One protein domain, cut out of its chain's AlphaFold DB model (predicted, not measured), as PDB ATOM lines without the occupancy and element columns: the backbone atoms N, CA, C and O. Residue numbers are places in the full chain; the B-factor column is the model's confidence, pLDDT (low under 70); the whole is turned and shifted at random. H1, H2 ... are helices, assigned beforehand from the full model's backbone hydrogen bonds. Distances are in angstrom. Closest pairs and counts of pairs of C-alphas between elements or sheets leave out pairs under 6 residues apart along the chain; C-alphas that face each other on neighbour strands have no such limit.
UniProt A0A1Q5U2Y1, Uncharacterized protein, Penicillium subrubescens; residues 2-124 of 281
ATOM      1  N   ASP A   2     -41.486 -48.200   5.140       80.94
ATOM      2  CA  ASP A   2     -42.498 -47.235   4.707       80.94
ATOM      3  C   ASP A   2     -43.231 -47.790   3.477       80.94
ATOM      4  O   ASP A   2     -42.622 -47.966   2.420       80.94
ATOM      5  N   ILE A   3     -44.520 -48.099   3.636       84.00
ATOM      6  CA  ILE A   3     -45.380 -48.721   2.615       84.00
ATOM      7  C   ILE A   3     -45.356 -47.916   1.308       84.00
ATOM      8  O   ILE A   3     -45.359 -48.495   0.222       84.00
ATOM      9  N   ALA A   4     -45.259 -46.584   1.389       84.25
ATOM     10  CA  ALA A   4     -45.198 -45.726   0.209       84.25
ATOM     11  C   ALA A   4     -43.964 -46.024  -0.662       84.25
ATOM     12  O   ALA A   4     -44.048 -46.035  -1.890       84.25
ATOM     13  N   ARG A   5     -42.817 -46.322  -0.039       82.56
ATOM     14  CA  ARG A   5     -41.567 -46.615  -0.751       82.56
ATOM     15  C   ARG A   5     -41.623 -47.970  -1.458       82.56
ATOM     16  O   ARG A   5     -41.189 -48.065  -2.605       82.56
ATOM     17  N   GLU A   6     -42.182 -48.988  -0.805       85.81
ATOM     18  CA  GLU A   6     -42.373 -50.318  -1.403       85.81
ATOM     19  C   GLU A   6     -43.300 -50.256  -2.620       85.81
ATOM     20  O   GLU A   6     -42.969 -50.793  -3.679       85.81
ATOM     21  N   LEU A   7     -44.414 -49.527  -2.506       87.75
ATOM     22  CA  LEU A   7     -45.331 -49.302  -3.623       87.75
ATOM     23  C   LEU A   7     -44.622 -48.618  -4.798       87.75
ATOM     24  O   LEU A   7     -44.680 -49.125  -5.916       87.75
ATOM     25  N   LEU A   8     -43.872 -47.538  -4.550       90.19
ATOM     26  CA  LEU A   8     -43.098 -46.851  -5.592       90.19
ATOM     27  C   LEU A   8     -42.081 -47.766  -6.282       90.19
ATOM     28  O   LEU A   8     -41.862 -47.654  -7.488       90.19
ATOM     29  N   HIS A   9     -41.447 -48.678  -5.543       87.50
ATOM     30  CA  HIS A   9     -40.480 -49.615  -6.117       87.50
ATOM     31  C   HIS A   9     -41.131 -50.589  -7.103       87.50
ATOM     32  O   HIS A   9     -40.498 -50.924  -8.107       87.50
ATOM     33  N   MET A  10     -42.393 -50.963  -6.882       91.25
ATOM     34  CA  MET A  10     -43.163 -51.834  -7.776       91.25
ATOM     35  C   MET A  10     -43.745 -51.110  -9.000       91.25
ATOM     36  O   MET A  10     -44.120 -51.772  -9.965       91.25
ATOM     37  N   MET A  11     -43.815 -49.776  -8.992       92.94
ATOM     38  CA  MET A  11     -44.376 -49.004 -10.106       92.94
ATOM     39  C   MET A  11     -43.376 -48.821 -11.255       92.94
ATOM     40  O   MET A  11     -42.182 -48.586 -11.028       92.94
ATOM     41  N   SER A  12     -43.867 -48.880 -12.496       93.62
ATOM     42  CA  SER A  12     -43.106 -48.499 -13.689       93.62
ATOM     43  C   SER A  12     -42.990 -46.968 -13.807       93.62
ATOM     44  O   SER A  12     -43.829 -46.245 -13.259       93.62
ATOM     45  N   PRO A  13     -41.990 -46.444 -14.538       93.25
ATOM     46  CA  PRO A  13     -41.885 -45.013 -14.823       93.25
ATOM     47  C   PRO A  13     -43.173 -44.400 -15.410       93.25
ATOM     48  O   PRO A  13     -43.587 -43.318 -15.006       93.25
ATOM     49  N   GLU A  14     -43.864 -45.110 -16.307       92.94
ATOM     50  CA  GLU A  14     -45.125 -44.665 -16.917       92.94
ATOM     51  C   GLU A  14     -46.265 -44.605 -15.897       92.94
ATOM     52  O   GLU A  14     -47.078 -43.687 -15.940       92.94
ATOM     53  N   GLN A  15     -46.326 -45.556 -14.960       92.44
ATOM     54  CA  GLN A  15     -47.321 -45.539 -13.882       92.44
ATOM     55  C   GLN A  15     -47.101 -44.365 -12.925       92.44
ATOM     56  O   GLN A  15     -48.070 -43.807 -12.420       92.44
ATOM     57  N   ILE A  16     -45.845 -43.977 -12.691       92.56
ATOM     58  CA  ILE A  16     -45.486 -42.829 -11.846       92.56
ATOM     59  C   ILE A  16     -45.935 -41.501 -12.477       92.56
ATOM     60  O   ILE A  16     -46.344 -40.588 -11.757       92.56
ATOM     61  N   LEU A  17     -45.880 -41.407 -13.810       92.31
ATOM     62  CA  LEU A  17     -46.270 -40.226 -14.589       92.31
ATOM     63  C   LEU A  17     -47.735 -40.237 -15.040       92.31
ATOM     64  O   LEU A  17     -48.207 -39.258 -15.615       92.31
ATOM     65  N   LYS A  18     -48.468 -41.327 -14.805       90.19
ATOM     66  CA  LYS A  18     -49.887 -41.399 -15.137       90.19
ATOM     67  C   LYS A  18     -50.686 -40.614 -14.090       90.19
ATOM     68  O   LYS A  18     -50.539 -40.903 -12.900       90.19
ATOM     69  N   PRO A  19     -51.537 -39.652 -14.495       86.88
ATOM     70  CA  PRO A  19     -52.417 -38.979 -13.553       86.88
ATOM     71  C   PRO A  19     -53.328 -39.996 -12.873       86.88
ATOM     72  O   PRO A  19     -53.878 -40.889 -13.527       86.88
ATOM     73  N   ALA A  20     -53.443 -39.893 -11.557       74.81
ATOM     74  CA  ALA A  20     -54.309 -40.755 -10.782       74.81
ATOM     75  C   ALA A  20     -55.681 -40.082 -10.634       74.81
ATOM     76  O   ALA A  20     -55.791 -38.977 -10.101       74.81
ATOM     77  N   ASP A  21     -56.738 -40.764 -11.074       66.00
ATOM     78  CA  ASP A  21     -58.123 -40.343 -10.838       66.00
ATOM     79  C   ASP A  21     -58.514 -40.693  -9.396       66.00
ATOM     80  O   ASP A  21     -59.219 -41.666  -9.134       66.00
ATOM     81  N   ILE A  22     -57.968 -39.949  -8.431       63.03
ATOM     82  CA  ILE A  22     -58.139 -40.254  -7.003       63.03
ATOM     83  C   ILE A  22     -59.474 -39.698  -6.484       63.03
ATOM     84  O   ILE A  22     -60.101 -40.328  -5.635       63.03
ATOM     85  N   VAL A  23     -59.946 -38.548  -6.997       57.88
ATOM     86  CA  VAL A  23     -61.193 -37.905  -6.539       57.88
ATOM     87  C   VAL A  23     -61.878 -37.113  -7.670       57.88
ATOM     88  O   VAL A  23     -61.240 -36.245  -8.271       57.88
ATOM     89  N   PRO A  24     -63.186 -37.320  -7.931       53.69
ATOM     90  CA  PRO A  24     -63.954 -36.465  -8.836       53.69
ATOM     91  C   PRO A  24     -63.950 -35.001  -8.362       53.69
ATOM     92  O   PRO A  24     -64.367 -34.712  -7.242       53.69
ATOM     93  N   GLY A  25     -63.500 -34.075  -9.214       61.53
ATOM     94  CA  GLY A  25     -63.485 -32.629  -8.934       61.53
ATOM     95  C   GLY A  25     -62.126 -32.040  -8.536       61.53
ATOM     96  O   GLY A  25     -62.026 -30.823  -8.407       61.53
ATOM     97  N   TYR A  26     -61.083 -32.863  -8.391       64.56
ATOM     98  CA  TYR A  26     -59.695 -32.401  -8.263       64.56
ATOM     99  C   TYR A  26     -58.951 -32.508  -9.597       64.56
ATOM    100  O   TYR A  26     -59.265 -33.363 -10.425       64.56
ATOM    101  N   CYS A  27     -57.964 -31.631  -9.813       67.62
ATOM    102  CA  CYS A  27     -57.070 -31.754 -10.962       67.62
ATOM    103  C   CYS A  27     -56.262 -33.058 -10.802       67.62
ATOM    104  O   CYS A  27     -55.660 -33.235  -9.742       67.62
ATOM    105  N   PRO A  28     -56.272 -33.982 -11.780       78.50
ATOM    106  CA  PRO A  28     -55.577 -35.259 -11.650       78.50
ATOM    107  C   PRO A  28     -54.072 -35.042 -11.454       78.50
ATOM    108  O   PRO A  28     -53.403 -34.516 -12.342       78.50
ATOM    109  N   GLU A  29     -53.535 -35.458 -10.305       86.31
ATOM    110  CA  GLU A  29     -52.098 -35.395 -10.025       86.31
ATOM    111  C   GLU A  29     -51.428 -36.746 -10.285       86.31
ATOM    112  O   GLU A  29     -51.998 -37.822 -10.081       86.31
ATOM    113  N   THR A  30     -50.181 -36.693 -10.740       91.00
ATOM    114  CA  THR A  30     -49.313 -37.865 -10.880       91.00
ATOM    115  C   THR A  30     -48.617 -38.168  -9.556       91.00
ATOM    116  O   THR A  30     -48.388 -37.280  -8.730       91.00
ATOM    117  N   ILE A  31     -48.183 -39.414  -9.367       91.94
ATOM    118  CA  ILE A  31     -47.348 -39.772  -8.212       91.94
ATOM    119  C   ILE A  31     -46.038 -38.970  -8.211       91.94
ATOM    120  O   ILE A  31     -45.543 -38.593  -7.150       91.94
ATOM    121  N   PHE A  32     -45.498 -38.653  -9.393       93.56
ATOM    122  CA  PHE A  32     -44.314 -37.805  -9.519       93.56
ATOM    123  C   PHE A  32     -44.530 -36.390  -8.966       93.56
ATOM    124  O   PHE A  32     -43.686 -35.885  -8.226       93.56
ATOM    125  N   GLN A  33     -45.676 -35.772  -9.267       93.25
ATOM    126  CA  GLN A  33     -46.049 -34.454  -8.742       93.25
ATOM    127  C   GLN A  33     -46.263 -34.490  -7.227       93.25
ATOM    128  O   GLN A  33     -45.728 -33.641  -6.518       93.25
ATOM    129  N   LEU A  34     -46.974 -35.500  -6.721       91.00
ATOM    130  CA  LEU A  34     -47.211 -35.673  -5.283       91.00
ATOM    131  C   LEU A  34     -45.908 -35.881  -4.498       91.00
ATOM    132  O   LEU A  34     -45.769 -35.417  -3.367       91.00
ATOM    133  N   ALA A  35     -44.922 -36.544  -5.105       93.69
ATOM    134  CA  ALA A  35     -43.634 -36.794  -4.475       93.69
ATOM    135  C   ALA A  35     -42.754 -35.535  -4.354       93.69
ATOM    136  O   ALA A  35     -41.830 -35.537  -3.547       93.69
ATOM    137  N   ALA A  36     -43.027 -34.458  -5.102       94.38
ATOM    138  CA  ALA A  36     -42.169 -33.269  -5.207       94.38
ATOM    139  C   ALA A  36     -41.901 -32.531  -3.880       94.38
ATOM    140  O   ALA A  36     -40.933 -31.781  -3.785       94.38
ATOM    141  N   SER A  37     -42.723 -32.745  -2.850       91.12
ATOM    142  CA  SER A  37     -42.532 -32.171  -1.509       91.12
ATOM    143  C   SER A  37     -41.807 -33.116  -0.535       91.12
ATOM    144  O   SER A  37     -41.597 -32.767   0.625       91.12
ATOM    145  N   HIS A  38     -41.406 -34.309  -0.981       93.00
ATOM    146  CA  HIS A  38     -40.809 -35.349  -0.144       93.00
ATOM    147  C   HIS A  38     -39.520 -35.888  -0.769       93.00
ATOM    148  O   HIS A  38     -39.573 -36.735  -1.656       93.00
ATOM    149  N   LYS A  39     -38.359 -35.458  -0.253       94.25
ATOM    150  CA  LYS A  39     -37.020 -35.805  -0.776       94.25
ATOM    151  C   LYS A  39     -36.867 -37.276  -1.178       94.25
ATOM    152  O   LYS A  39     -36.477 -37.572  -2.303       94.25
ATOM    153  N   ASP A  40     -37.171 -38.199  -0.270       93.44
ATOM    154  CA  ASP A  40     -36.936 -39.631  -0.492       93.44
ATOM    155  C   ASP A  40     -37.875 -40.229  -1.548       93.44
ATOM    156  O   ASP A  40     -37.450 -41.042  -2.377       93.44
ATOM    157  N   LEU A  41     -39.149 -39.824  -1.531       94.62
ATOM    158  CA  LEU A  41     -40.133 -40.266  -2.518       94.62
ATOM    159  C   LEU A  41     -39.796 -39.669  -3.885       94.62
ATOM    160  O   LEU A  41     -39.759 -40.401  -4.873       94.62
ATOM    161  N   PHE A  42     -39.463 -38.376  -3.931       96.19
ATOM    162  CA  PHE A  42     -39.062 -37.695  -5.154       96.19
ATOM    163  C   PHE A  42     -37.838 -38.354  -5.774       96.19
ATOM    164  O   PHE A  42     -37.883 -38.699  -6.944       96.19
ATOM    165  N   ASN A  43     -36.778 -38.597  -5.000       95.19
ATOM    166  CA  ASN A  43     -35.560 -39.227  -5.511       95.19
ATOM    167  C   ASN A  43     -35.814 -40.649  -6.032       95.19
ATOM    168  O   ASN A  43     -35.225 -41.052  -7.033       95.19
ATOM    169  N   THR A  44     -36.720 -41.399  -5.394       94.62
ATOM    170  CA  THR A  44     -37.138 -42.727  -5.873       94.62
ATOM    171  C   THR A  44     -37.849 -42.628  -7.224       94.62
ATOM    172  O   THR A  44     -37.540 -43.387  -8.144       94.62
ATOM    173  N   CYS A  45     -38.789 -41.688  -7.361       95.56
ATOM    174  CA  CYS A  45     -39.477 -41.446  -8.625       95.56
ATOM    175  C   CYS A  45     -38.510 -40.932  -9.698       95.56
ATOM    176  O   CYS A  45     -38.514 -41.450 -10.813       95.56
ATOM    177  N   TRP A  46     -37.660 -39.965  -9.345       96.44
ATOM    178  CA  TRP A  46     -36.667 -39.345 -10.214       96.44
ATOM    179  C   TRP A  46     -35.736 -40.388 -10.818       96.44
ATOM    180  O   TRP A  46     -35.660 -40.478 -12.036       96.44
ATOM    181  N   GLY A  47     -35.130 -41.256 -10.002       94.56
ATOM    182  CA  GLY A  47     -34.222 -42.292 -10.505       94.56
ATOM    183  C   GLY A  47     -34.876 -43.238 -11.520       94.56
ATOM    184  O   GLY A  47     -34.231 -43.671 -12.472       94.56
ATOM    185  N   LYS A  48     -36.179 -43.516 -11.372       93.94
ATOM    186  CA  LYS A  48     -36.944 -44.313 -12.344       93.94
ATOM    187  C   LYS A  48     -37.197 -43.538 -13.642       93.94
ATOM    188  O   LYS A  48     -36.906 -44.065 -14.714       93.94
ATOM    189  N   VAL A  49     -37.706 -42.306 -13.568       94.31
ATOM    190  CA  VAL A  49     -38.085 -41.520 -14.765       94.31
ATOM    191  C   VAL A  49     -36.890 -40.906 -15.504       94.31
ATOM    192  O   VAL A  49     -36.947 -40.699 -16.716       94.31
ATOM    193  N   GLU A  50     -35.792 -40.630 -14.800       94.31
ATOM    194  CA  GLU A  50     -34.536 -40.152 -15.382       94.31
ATOM    195  C   GLU A  50     -33.920 -41.225 -16.283       94.31
ATOM    196  O   GLU A  50     -33.465 -40.917 -17.383       94.31
ATOM    197  N   SER A  51     -33.967 -42.488 -15.842       90.75
ATOM    198  CA  SER A  51     -33.350 -43.618 -16.541       90.75
ATOM    199  C   SER A  51     -34.027 -44.008 -17.861       90.75
ATOM    200  O   SER A  51     -33.409 -44.702 -18.668       90.75
ATOM    201  N   ASP A  52     -35.266 -43.563 -18.108       92.75
ATOM    202  CA  ASP A  52     -35.990 -43.857 -19.347       92.75
ATOM    203  C   ASP A  52     -35.973 -42.655 -20.307       92.75
ATOM    204  O   ASP A  52     -36.794 -41.736 -20.185       92.75
ATOM    205  N   PRO A  53     -35.086 -42.645 -21.319       88.50
ATOM    206  CA  PRO A  53     -34.937 -41.506 -22.215       88.50
ATOM    207  C   PRO A  53     -36.179 -41.233 -23.072       88.50
ATOM    208  O   PRO A  53     -36.297 -40.129 -23.599       88.50
ATOM    209  N   ARG A  54     -37.105 -42.195 -23.197       91.25
ATOM    210  CA  ARG A  54     -38.315 -42.080 -24.027       91.25
ATOM    211  C   ARG A  54     -39.382 -41.184 -23.397       91.25
ATOM    212  O   ARG A  54     -40.288 -40.746 -24.098       91.25
ATOM    213  N   LEU A  55     -39.299 -40.939 -22.089       89.38
ATOM    214  CA  LEU A  55     -40.266 -40.123 -21.358       89.38
ATOM    215  C   LEU A  55     -39.959 -38.633 -21.513       89.38
ATOM    216  O   LEU A  55     -38.840 -38.188 -21.246       89.38
ATOM    217  N   THR A  56     -40.977 -37.857 -21.883       87.81
ATOM    218  CA  THR A  56     -40.924 -36.390 -21.902       87.81
ATOM    219  C   THR A  56     -41.289 -35.850 -20.524       87.81
ATOM    220  O   THR A  56     -42.383 -36.114 -20.031       87.81
ATOM    221  N   LEU A  57     -40.383 -35.087 -19.902       89.12
ATOM    222  CA  LEU A  57     -40.553 -34.605 -18.526       89.12
ATOM    223  C   LEU A  57     -40.793 -33.088 -18.406       89.12
ATOM    224  O   LEU A  57     -41.165 -32.635 -17.323       89.12
ATOM    225  N   SER A  58     -40.637 -32.317 -19.489       83.12
ATOM    226  CA  SER A  58     -40.681 -30.839 -19.507       83.12
ATOM    227  C   SER A  58     -41.907 -30.229 -18.826       83.12
ATOM    228  O   SER A  58     -41.785 -29.217 -18.134       83.12
ATOM    229  N   ASP A  59     -43.064 -30.875 -18.971       82.56
ATOM    230  CA  ASP A  59     -44.367 -30.352 -18.536       82.56
ATOM    231  C   ASP A  59     -45.000 -31.194 -17.418       82.56
ATOM    232  O   ASP A  59     -46.161 -31.017 -17.062       82.56
ATOM    233  N   THR A  60     -44.235 -32.125 -16.838       87.12
ATOM    234  CA  THR A  60     -44.742 -33.042 -15.800       87.12
ATOM    235  C   THR A  60     -44.866 -32.388 -14.426       87.12
ATOM    236  O   THR A  60     -45.674 -32.820 -13.608       87.12
ATOM    237  N   LEU A  61     -44.092 -31.336 -14.162       90.69
ATOM    238  CA  LEU A  61     -44.118 -30.592 -12.905       90.69
ATOM    239  C   LEU A  61     -44.499 -29.144 -13.172       90.69
ATOM    240  O   LEU A  61     -43.836 -28.478 -13.970       90.69
ATOM    241  N   ASP A  62     -45.502 -28.645 -12.459       89.56
ATOM    242  CA  ASP A  62     -45.803 -27.219 -12.419       89.56
ATOM    243  C   ASP A  62     -44.749 -26.439 -11.606       89.56
ATOM    244  O   ASP A  62     -43.834 -27.000 -10.987       89.56
ATOM    245  N   HIS A  63     -44.879 -25.114 -11.599       88.31
ATOM    246  CA  HIS A  63     -43.948 -24.238 -10.896       88.31
ATOM    247  C   HIS A  63     -43.987 -24.412  -9.368       88.31
ATOM    248  O   HIS A  63     -42.946 -24.299  -8.722       88.31
ATOM    249  N   CYS A  64     -45.137 -24.746  -8.776       88.94
ATOM    250  CA  CYS A  64     -45.261 -24.965  -7.332       88.94
ATOM    251  C   CYS A  64     -44.511 -26.232  -6.892       88.94
ATOM    252  O   CYS A  64     -43.800 -26.233  -5.881       88.94
ATOM    253  N   ARG A  65     -44.616 -27.314  -7.671       93.44
ATOM    254  CA  ARG A  65     -43.893 -28.571  -7.434       93.44
ATOM    255  C   ARG A  65     -42.393 -28.401  -7.652       93.44
ATOM    256  O   ARG A  65     -41.610 -28.834  -6.810       93.44
ATOM    257  N   ARG A  66     -41.979 -27.682  -8.699       94.69
ATOM    258  CA  ARG A  66     -40.564 -27.317  -8.913       94.69
ATOM    259  C   ARG A  66     -39.999 -26.486  -7.755       94.69
ATOM    260  O   ARG A  66     -38.901 -26.773  -7.291       94.69
ATOM    261  N   ALA A  67     -40.753 -25.515  -7.237       93.12
ATOM    262  CA  ALA A  67     -40.336 -24.724  -6.077       93.12
ATOM    263  C   ALA A  67     -40.230 -25.577  -4.798       93.12
ATOM    264  O   ALA A  67     -39.334 -25.357  -3.986       93.12
ATOM    265  N   SER A  68     -41.101 -26.581  -4.640       94.69
ATOM    266  CA  SER A  68     -41.033 -27.536  -3.524       94.69
ATOM    267  C   SER A  68     -39.763 -28.389  -3.575       94.69
ATOM    268  O   SER A  68     -39.128 -28.598  -2.547       94.69
ATOM    269  N   ILE A  69     -39.335 -28.810  -4.767       96.75
ATOM    270  CA  ILE A  69     -38.111 -29.606  -4.951       96.75
ATOM    271  C   ILE A  69     -36.863 -28.838  -4.498       96.75
ATOM    272  O   ILE A  69     -35.956 -29.426  -3.907       96.75
ATOM    273  N   CYS A  70     -36.834 -27.511  -4.673       96.38
ATOM    274  CA  CYS A  70     -35.730 -26.669  -4.198       96.38
ATOM    275  C   CYS A  70     -35.473 -26.790  -2.684       96.38
ATOM    276  O   CYS A  70     -34.368 -26.503  -2.237       96.38
ATOM    277  N   GLN A  71     -36.438 -27.259  -1.888       95.94
ATOM    278  CA  GLN A  71     -36.264 -27.492  -0.449       95.94
ATOM    279  C   GLN A  71     -35.230 -28.577  -0.129       95.94
ATOM    280  O   GLN A  71     -34.738 -28.630   0.993       95.94
ATOM    281  N   PHE A  72     -34.899 -29.454  -1.078       96.44
ATOM    282  CA  PHE A  72     -33.952 -30.552  -0.860       96.44
ATOM    283  C   PHE A  72     -33.029 -30.842  -2.050       96.44
ATOM    284  O   PHE A  72     -32.230 -31.782  -1.975       96.44
ATOM    285  N   ALA A  73     -33.168 -30.108  -3.157       97.06
ATOM    286  CA  ALA A  73     -32.433 -30.375  -4.382       97.06
ATOM    287  C   ALA A  73     -30.940 -30.076  -4.248       97.06
ATOM    288  O   ALA A  73     -30.538 -28.982  -3.872       97.06
ATOM    289  N   THR A  74     -30.100 -31.022  -4.659       97.31
ATOM    290  CA  THR A  74     -28.671 -30.743  -4.820       97.31
ATOM    291  C   THR A  74     -28.406 -30.049  -6.157       97.31
ATOM    292  O   THR A  74     -29.257 -30.036  -7.053       97.31
ATOM    293  N   ALA A  75     -27.204 -29.491  -6.322       97.38
ATOM    294  CA  ALA A  75     -26.783 -28.937  -7.607       97.38
ATOM    295  C   ALA A  75     -26.783 -30.013  -8.712       97.38
ATOM    296  O   ALA A  75     -27.194 -29.741  -9.836       97.38
ATOM    297  N   GLU A  76     -26.388 -31.247  -8.390       97.62
ATOM    298  CA  GLU A  76     -26.387 -32.382  -9.319       97.62
ATOM    299  C   GLU A  76     -27.805 -32.747  -9.755       97.62
ATOM    300  O   GLU A  76     -28.037 -32.952 -10.946       97.62
ATOM    301  N   LEU A  77     -28.762 -32.768  -8.818       97.38
ATOM    302  CA  LEU A  77     -30.166 -32.998  -9.152       97.38
ATOM    303  C   LEU A  77     -30.695 -31.888 -10.067       97.38
ATOM    304  O   LEU A  77     -31.328 -32.184 -11.074       97.38
ATOM    305  N   ALA A  78     -30.386 -30.622  -9.777       97.50
ATOM    306  CA  ALA A  78     -30.793 -29.504 -10.625       97.50
ATOM    307  C   ALA A  78     -30.215 -29.604 -12.054       97.50
ATOM    308  O   ALA A  78     -30.929 -29.358 -13.026       97.50
ATOM    309  N   ILE A  79     -28.949 -30.013 -12.194       97.44
ATOM    310  CA  ILE A  79     -28.288 -30.233 -13.491       97.44
ATOM    311  C   ILE A  79     -28.927 -31.404 -14.247       97.44
ATOM    312  O   ILE A  79     -29.233 -31.278 -15.433       97.44
ATOM    313  N   SER A  80     -29.146 -32.530 -13.567       96.75
ATOM    314  CA  SER A  80     -29.797 -33.717 -14.132       96.75
ATOM    315  C   SER A  80     -31.217 -33.390 -14.620       96.75
ATOM    316  O   SER A  80     -31.563 -33.662 -15.774       96.75
ATOM    317  N   MET A  81     -32.008 -32.697 -13.796       96.38
ATOM    318  CA  MET A  81     -33.354 -32.239 -14.143       96.38
ATOM    319  C   MET A  81     -33.355 -31.308 -15.356       96.38
ATOM    320  O   MET A  81     -34.173 -31.484 -16.263       96.38
ATOM    321  N   LEU A  82     -32.397 -30.378 -15.424       95.69
ATOM    322  CA  LEU A  82     -32.233 -29.495 -16.574       95.69
ATOM    323  C   LEU A  82     -31.922 -30.284 -17.854       95.69
ATOM    324  O   LEU A  82     -32.511 -30.003 -18.896       95.69
ATOM    325  N   GLY A  83     -31.071 -31.312 -17.770       93.94
ATOM    326  CA  GLY A  83     -30.773 -32.226 -18.882       93.94
ATOM    327  C   GLY A  83     -31.995 -32.995 -19.400       93.94
ATOM    328  O   GLY A  83     -32.003 -33.456 -20.540       93.94
ATOM    329  N   ARG A  84     -33.055 -33.091 -18.590       93.94
ATOM    330  CA  ARG A  84     -34.345 -33.704 -18.938       93.94
ATOM    331  C   ARG A  84     -35.451 -32.674 -19.212       93.94
ATOM    332  O   ARG A  84     -36.619 -33.042 -19.317       93.94
ATOM    333  N   GLY A  85     -35.096 -31.394 -19.344       92.88
ATOM    334  CA  GLY A  85     -36.015 -30.310 -19.698       92.88
ATOM    335  C   GLY A  85     -36.770 -29.678 -18.525       92.88
ATOM    336  O   GLY A  85     -37.611 -28.814 -18.758       92.88
ATOM    337  N   ILE A  86     -36.480 -30.052 -17.273       94.62
ATOM    338  CA  ILE A  86     -37.075 -29.415 -16.091       94.62
ATOM    339  C   ILE A  86     -36.104 -28.371 -15.540       94.62
ATOM    340  O   ILE A  86     -35.105 -28.688 -14.899       94.62
ATOM    341  N   ASN A  87     -36.415 -27.097 -15.766       93.62
ATOM    342  CA  ASN A  87     -35.567 -25.994 -15.335       93.62
ATOM    343  C   ASN A  87     -35.997 -25.457 -13.957       93.62
ATOM    344  O   ASN A  87     -36.991 -24.739 -13.842       93.62
ATOM    345  N   LEU A  88     -35.232 -25.779 -12.908       95.50
ATOM    346  CA  LEU A  88     -35.477 -25.231 -11.568       95.50
ATOM    347  C   LEU A  88     -35.128 -23.737 -11.472       95.50
ATOM    348  O   LEU A  88     -35.809 -22.999 -10.765       95.50
ATOM    349  N   ALA A  89     -34.117 -23.259 -12.205       95.56
ATOM    350  CA  ALA A  89     -33.711 -21.855 -12.159       95.56
ATOM    351  C   ALA A  89     -34.807 -20.925 -12.707       95.56
ATOM    352  O   ALA A  89     -35.060 -19.871 -12.128       95.56
ATOM    353  N   SER A  90     -35.516 -21.323 -13.773       92.88
ATOM    354  CA  SER A  90     -36.652 -20.536 -14.276       92.88
ATOM    355  C   SER A  90     -37.772 -20.439 -13.243       92.88
ATOM    356  O   SER A  90     -38.312 -19.358 -13.029       92.88
ATOM    357  N   THR A  91     -38.065 -21.535 -12.535       89.62
ATOM    358  CA  THR A  91     -39.032 -21.518 -11.432       89.62
ATOM    359  C   THR A  91     -38.582 -20.608 -10.298       89.62
ATOM    360  O   THR A  91     -39.402 -19.861  -9.779       89.62
ATOM    361  N   VAL A  92     -37.300 -20.618  -9.926       92.19
ATOM    362  CA  VAL A  92     -36.781 -19.707  -8.895       92.19
ATOM    363  C   VAL A  92     -36.878 -18.245  -9.339       92.19
ATOM    364  O   VAL A  92     -37.095 -17.386  -8.495       92.19
ATOM    365  N   LYS A  93     -36.767 -17.921 -10.632       91.38
ATOM    366  CA  LYS A  93     -36.979 -16.539 -11.108       91.38
ATOM    367  C   LYS A  93     -38.437 -16.098 -10.984       91.38
ATOM    368  O   LYS A  93     -38.698 -14.969 -10.585       91.38
ATOM    369  N   GLU A  94     -39.376 -16.981 -11.301       89.50
ATOM    370  CA  GLU A  94     -40.807 -16.664 -11.325       89.50
ATOM    371  C   GLU A  94     -41.468 -16.741  -9.938       89.50
ATOM    372  O   GLU A  94     -42.301 -15.909  -9.591       89.50
ATOM    373  N   TYR A  95     -41.041 -17.694  -9.105       89.56
ATOM    374  CA  TYR A  95     -41.568 -17.964  -7.763       89.56
ATOM    375  C   TYR A  95     -40.481 -17.812  -6.691       89.56
ATOM    376  O   TYR A  95     -40.374 -18.623  -5.765       89.56
ATOM    377  N   ALA A  96     -39.670 -16.757  -6.816       89.69
ATOM    378  CA  ALA A  96     -38.477 -16.525  -6.001       89.69
ATOM    379  C   ALA A  96     -38.741 -16.647  -4.501       89.69
ATOM    380  O   ALA A  96     -38.047 -17.397  -3.820       89.69
ATOM    381  N   LEU A  97     -39.769 -15.969  -3.989       89.75
ATOM    382  CA  LEU A  97     -40.056 -15.959  -2.556       89.75
ATOM    383  C   LEU A  97     -40.362 -17.363  -2.021       89.75
ATOM    384  O   LEU A  97     -39.791 -17.784  -1.020       89.75
ATOM    385  N   THR A  98     -41.212 -18.117  -2.723       90.25
ATOM    386  CA  THR A  98     -41.599 -19.476  -2.308       90.25
ATOM    387  C   THR A  98     -40.399 -20.417  -2.341       90.25
ATOM    388  O   THR A  98     -40.151 -21.140  -1.375       90.25
ATOM    389  N   ALA A  99     -39.627 -20.386  -3.429       93.50
ATOM    390  CA  ALA A  99     -38.473 -21.261  -3.580       93.50
ATOM    391  C   ALA A  99     -37.375 -20.937  -2.556       93.50
ATOM    392  O   ALA A  99     -36.877 -21.843  -1.891       93.50
ATOM    393  N   TRP A 100     -37.028 -19.659  -2.377       93.56
ATOM    394  CA  TRP A 100     -35.986 -19.262  -1.435       93.56
ATOM    395  C   TRP A 100     -36.391 -19.442   0.027       93.56
ATOM    396  O   TRP A 100     -35.546 -19.850   0.820       93.56
ATOM    397  N   ASN A 101     -37.661 -19.227   0.388       92.50
ATOM    398  CA  ASN A 101     -38.150 -19.553   1.731       92.50
ATOM    399  C   ASN A 101     -38.069 -21.063   1.981       92.50
ATOM    400  O   ASN A 101     -37.619 -21.489   3.044       92.50
ATOM    401  N   GLY A 102     -38.426 -21.876   0.983       93.62
ATOM    402  CA  GLY A 102     -38.277 -23.325   1.046       93.62
ATOM    403  C   GLY A 102     -36.823 -23.766   1.241       93.62
ATOM    404  O   GLY A 102     -36.537 -24.551   2.145       93.62
ATOM    405  N   ILE A 103     -35.900 -23.226   0.438       95.19
ATOM    406  CA  ILE A 103     -34.458 -23.484   0.565       95.19
ATOM    407  C   ILE A 103     -33.982 -23.102   1.970       95.19
ATOM    408  O   ILE A 103     -33.373 -23.910   2.664       95.19
ATOM    409  N   ALA A 104     -34.296 -21.885   2.412       94.31
ATOM    410  CA  ALA A 104     -33.806 -21.348   3.670       94.31
ATOM    411  C   ALA A 104     -34.359 -22.067   4.908       94.31
ATOM    412  O   ALA A 104     -33.678 -22.113   5.922       94.31
ATOM    413  N   LEU A 105     -35.577 -22.615   4.864       93.50
ATOM    414  CA  LEU A 105     -36.190 -23.271   6.026       93.50
ATOM    415  C   LEU A 105     -35.936 -24.778   6.098       93.50
ATOM    416  O   LEU A 105     -35.992 -25.345   7.195       93.50
ATOM    417  N   HIS A 106     -35.722 -25.431   4.954       94.88
ATOM    418  CA  HIS A 106     -35.777 -26.891   4.864       94.88
ATOM    419  C   HIS A 106     -34.523 -27.530   4.269       94.88
ATOM    420  O   HIS A 106     -34.287 -28.716   4.519       94.88
ATOM    421  N   HIS A 107     -33.700 -26.782   3.532       95.44
ATOM    422  CA  HIS A 107     -32.551 -27.374   2.865       95.44
ATOM    423  C   HIS A 107     -31.407 -27.652   3.856       95.44
ATOM    424  O   HIS A 107     -30.924 -26.729   4.513       95.44
ATOM    425  N   PRO A 108     -30.916 -28.903   3.968       91.62
ATOM    426  CA  PRO A 108     -29.907 -29.260   4.973       91.62
ATOM    427  C   PRO A 108     -28.529 -28.628   4.705       91.62
ATOM    428  O   PRO A 108     -27.777 -28.345   5.645       91.62
ATOM    429  N   ASP A 109     -28.209 -28.412   3.427       94.25
ATOM    430  CA  ASP A 109     -26.956 -27.807   2.962       94.25
ATOM    431  C   ASP A 109     -27.177 -26.945   1.700       94.25
ATOM    432  O   ASP A 109     -27.012 -27.435   0.584       94.25
ATOM    433  N   PRO A 110     -27.703 -25.713   1.833       94.88
ATOM    434  CA  PRO A 110     -28.168 -24.917   0.688       94.88
ATOM    435  C   PRO A 110     -27.041 -24.355  -0.187       94.88
ATOM    436  O   PRO A 110     -27.311 -23.903  -1.297       94.88
ATOM    437  N   GLU A 111     -25.791 -24.368   0.279       95.44
ATOM    438  CA  GLU A 111     -24.674 -23.667  -0.363       95.44
ATOM    439  C   GLU A 111     -24.375 -24.155  -1.799       95.44
ATOM    440  O   GLU A 111     -24.238 -23.315  -2.695       95.44
ATOM    441  N   PRO A 112     -24.322 -25.468  -2.107       96.56
ATOM    442  CA  PRO A 112     -24.080 -25.925  -3.477       96.56
ATOM    443  C   PRO A 112     -25.206 -25.532  -4.441       96.56
ATOM    444  O   PRO A 112     -24.935 -25.044  -5.544       96.56
ATOM    445  N   LEU A 113     -26.467 -25.689  -4.018       96.88
ATOM    446  CA  LEU A 113     -27.628 -25.290  -4.817       96.88
ATOM    447  C   LEU A 113     -27.650 -23.770  -5.020       96.88
ATOM    448  O   LEU A 113     -27.880 -23.308  -6.135       96.88
ATOM    449  N   PHE A 114     -27.355 -22.990  -3.978       96.12
ATOM    450  CA  PHE A 114     -27.239 -21.536  -4.058       96.12
ATOM    451  C   PHE A 114     -26.190 -21.100  -5.081       96.12
ATOM    452  O   PHE A 114     -26.452 -20.205  -5.884       96.12
ATOM    453  N   ASN A 115     -25.019 -21.739  -5.091       96.00
ATOM    454  CA  ASN A 115     -23.961 -21.429  -6.049       96.00
ATOM    455  C   ASN A 115     -24.374 -21.762  -7.486       96.00
ATOM    456  O   ASN A 115     -24.092 -20.988  -8.401       96.00
ATOM    457  N   TRP A 116     -25.079 -22.877  -7.690       97.25
ATOM    458  CA  TRP A 116     -25.656 -23.213  -8.991       97.25
ATOM    459  C   TRP A 116     -26.704 -22.175  -9.424       97.25
ATOM    460  O   TRP A 116     -26.562 -21.578 -10.490       97.25
ATOM    461  N   LEU A 117     -27.685 -21.871  -8.570       96.38
ATOM    462  CA  LEU A 117     -28.720 -20.857  -8.814       96.38
ATOM    463  C   LEU A 117     -28.120 -19.476  -9.110       96.38
ATOM    464  O   LEU A 117     -28.543 -18.798 -10.044       96.38
ATOM    465  N   SER A 118     -27.080 -19.084  -8.376       94.25
ATOM    466  CA  SER A 118     -26.397 -17.800  -8.553       94.25
ATOM    467  C   SER A 118     -25.737 -17.667  -9.926       94.25
ATOM    468  O   SER A 118     -25.764 -16.584 -10.506       94.25
ATOM    469  N   ARG A 119     -25.191 -18.759 -10.488       95.38
ATOM    470  CA  ARG A 119     -24.664 -18.783 -11.869       95.38
ATOM    471  C   ARG A 119     -25.760 -18.600 -12.920       95.38
ATOM    472  O   ARG A 119     -25.465 -18.179 -14.030       95.38
ATOM    473  N   HIS A 120     -27.009 -18.886 -12.560       94.69
ATOM    474  CA  HIS A 120     -28.194 -18.636 -13.374       94.69
ATOM    475  C   HIS A 120     -28.888 -17.306 -13.035       94.69
ATOM    476  O   HIS A 120     -30.028 -17.092 -13.450       94.69
ATOM    477  N   GLU A 121     -28.212 -16.404 -12.311       93.31
ATOM    478  CA  GLU A 121     -28.724 -15.088 -11.894       93.31
ATOM    479  C   GLU A 121     -29.956 -15.173 -10.978       93.31
ATOM    480  O   GLU A 121     -30.754 -14.243 -10.885       93.31
ATOM    481  N   CYS A 122     -30.131 -16.296 -10.287       92.75
ATOM    482  CA  CYS A 122     -31.149 -16.452  -9.260       92.75
ATOM    483  C   CYS A 122     -30.536 -16.060  -7.913       92.75
ATOM    484  O   CYS A 122     -29.659 -16.755  -7.401       92.75
ATOM    485  N   ARG A 123     -31.001 -14.953  -7.330       88.81
ATOM    486  CA  ARG A 123     -30.621 -14.496  -5.985       88.81
ATOM    487  C   ARG A 123     -31.852 -14.455  -5.076       88.81
ATOM    488  O   ARG A 123     -32.962 -14.347  -5.605       88.81
ATOM    489  N   PRO A 124     -31.681 -14.550  -3.743       88.31
ATOM    490  CA  PRO A 124     -32.764 -14.280  -2.806       88.31
ATOM    491  C   PRO A 124     -33.407 -12.919  -3.114       88.31
ATOM    492  O   PRO A 124     -32.669 -11.957  -3.360       88.31
TER     493      PRO A 124
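AT A GLANCE: This is residues 2 to 124 of the 281 residues of an uncharacterized protein of Penicillium subrubescens (UniProt A0A1Q5U2Y1). What is the main picture? Two groups of short helices sit side by side: in one, the longest helix, H4, has H1, H2 and H3 packed on it, and the other is made of H5 to H9, with H5 nearest the mean of the C-alphas. A long loop, residues 51 to 62, joins the groups, and another, residues 18 to 30, reaches up to 25 A from that mean. What is it made of, and how large is it? The printed part has 123 residues with nine named helices, H1 to H9 in chain order, and no named strand: the class is all helix. It is compact, with a radius of gyration of the C-alphas of 14.4 A, and rounded, spanning 38 by 32 by 28 A.

IN THESE COORDINATES: Where is the longest helix? H4 holds residues 39 to 50 and is 15.4 A long, from C-alpha 39 at (-37.020, -35.805, -0.776). What comes before it? H1 holds residues 3 to 10, 11.1 A long, and begins with C-alpha 3 at (-45.380, -48.721, 2.615). H2 holds residues 13 to 17 and H3 residues 31 to 35. What follows it? H5 holds residues 63 to 69, H6 residues 75 to 83, 12.4 A long, and H7 residues 88 to 94. H8 holds residues 96 to 106, 15.3 A long. H9 holds residues 111 to 119, 12.5 A long, and ends with C-alpha 119 at (-24.664, -18.783, -11.869).

HOW THE PARTS SIT: What touches H4? With residues 41 to 45 alone it touches H1, at a shallow tilt of 9 degrees, the same way; the closest C-alphas, of Arg 5 and Leu 41, are 6.7 A apart. With residues 45 to 49 alone it touches H2, the C-alphas of Pro 13 and Val 49 being closest at 5.2 A, and with residues 41 to 46 alone H3, those of Ala 35 and Phe 42 at 4.7 A. How do the groups meet? H3 and H5 are close but not clearly touching, with the C-alphas of Gln 33 and Arg 65 closest at 6.4 A; H4 and H6 are near each other. How do the later helices stand? H5 touches H8 at a shallow tilt of 20 degrees, the same way, with the C-alphas of Ala 67 and Ala 99 closest at 4.7 A, and H7 at a steep tilt of 49 degrees, opposite ways, with those of His 63 and Thr 91 closest at 5.6 A. H6 touches H9 at a steep tilt of 44 degrees, the same way, with the C-alphas of Ala 75 and Leu 113 closest at 4.7 A. What of the backbones? Each O i to N i+4 pair is within hydrogen-bond range in H1, H2, H3, H5, H6, H7, H8 and H9, and 7 of 8 are in H4.

THE WHOLE: How far does it reach? The two C-alphas farthest apart, those of Pro 24 and Arg 119, are 43.2 A apart. Are there cuts or long links? The printed part has no cut; the links H2 to H3 and H4 to H5 are long. Where is confidence low? Residues 21 to 27 are under 70, while the mean pLDDT of the printed part is 90.6.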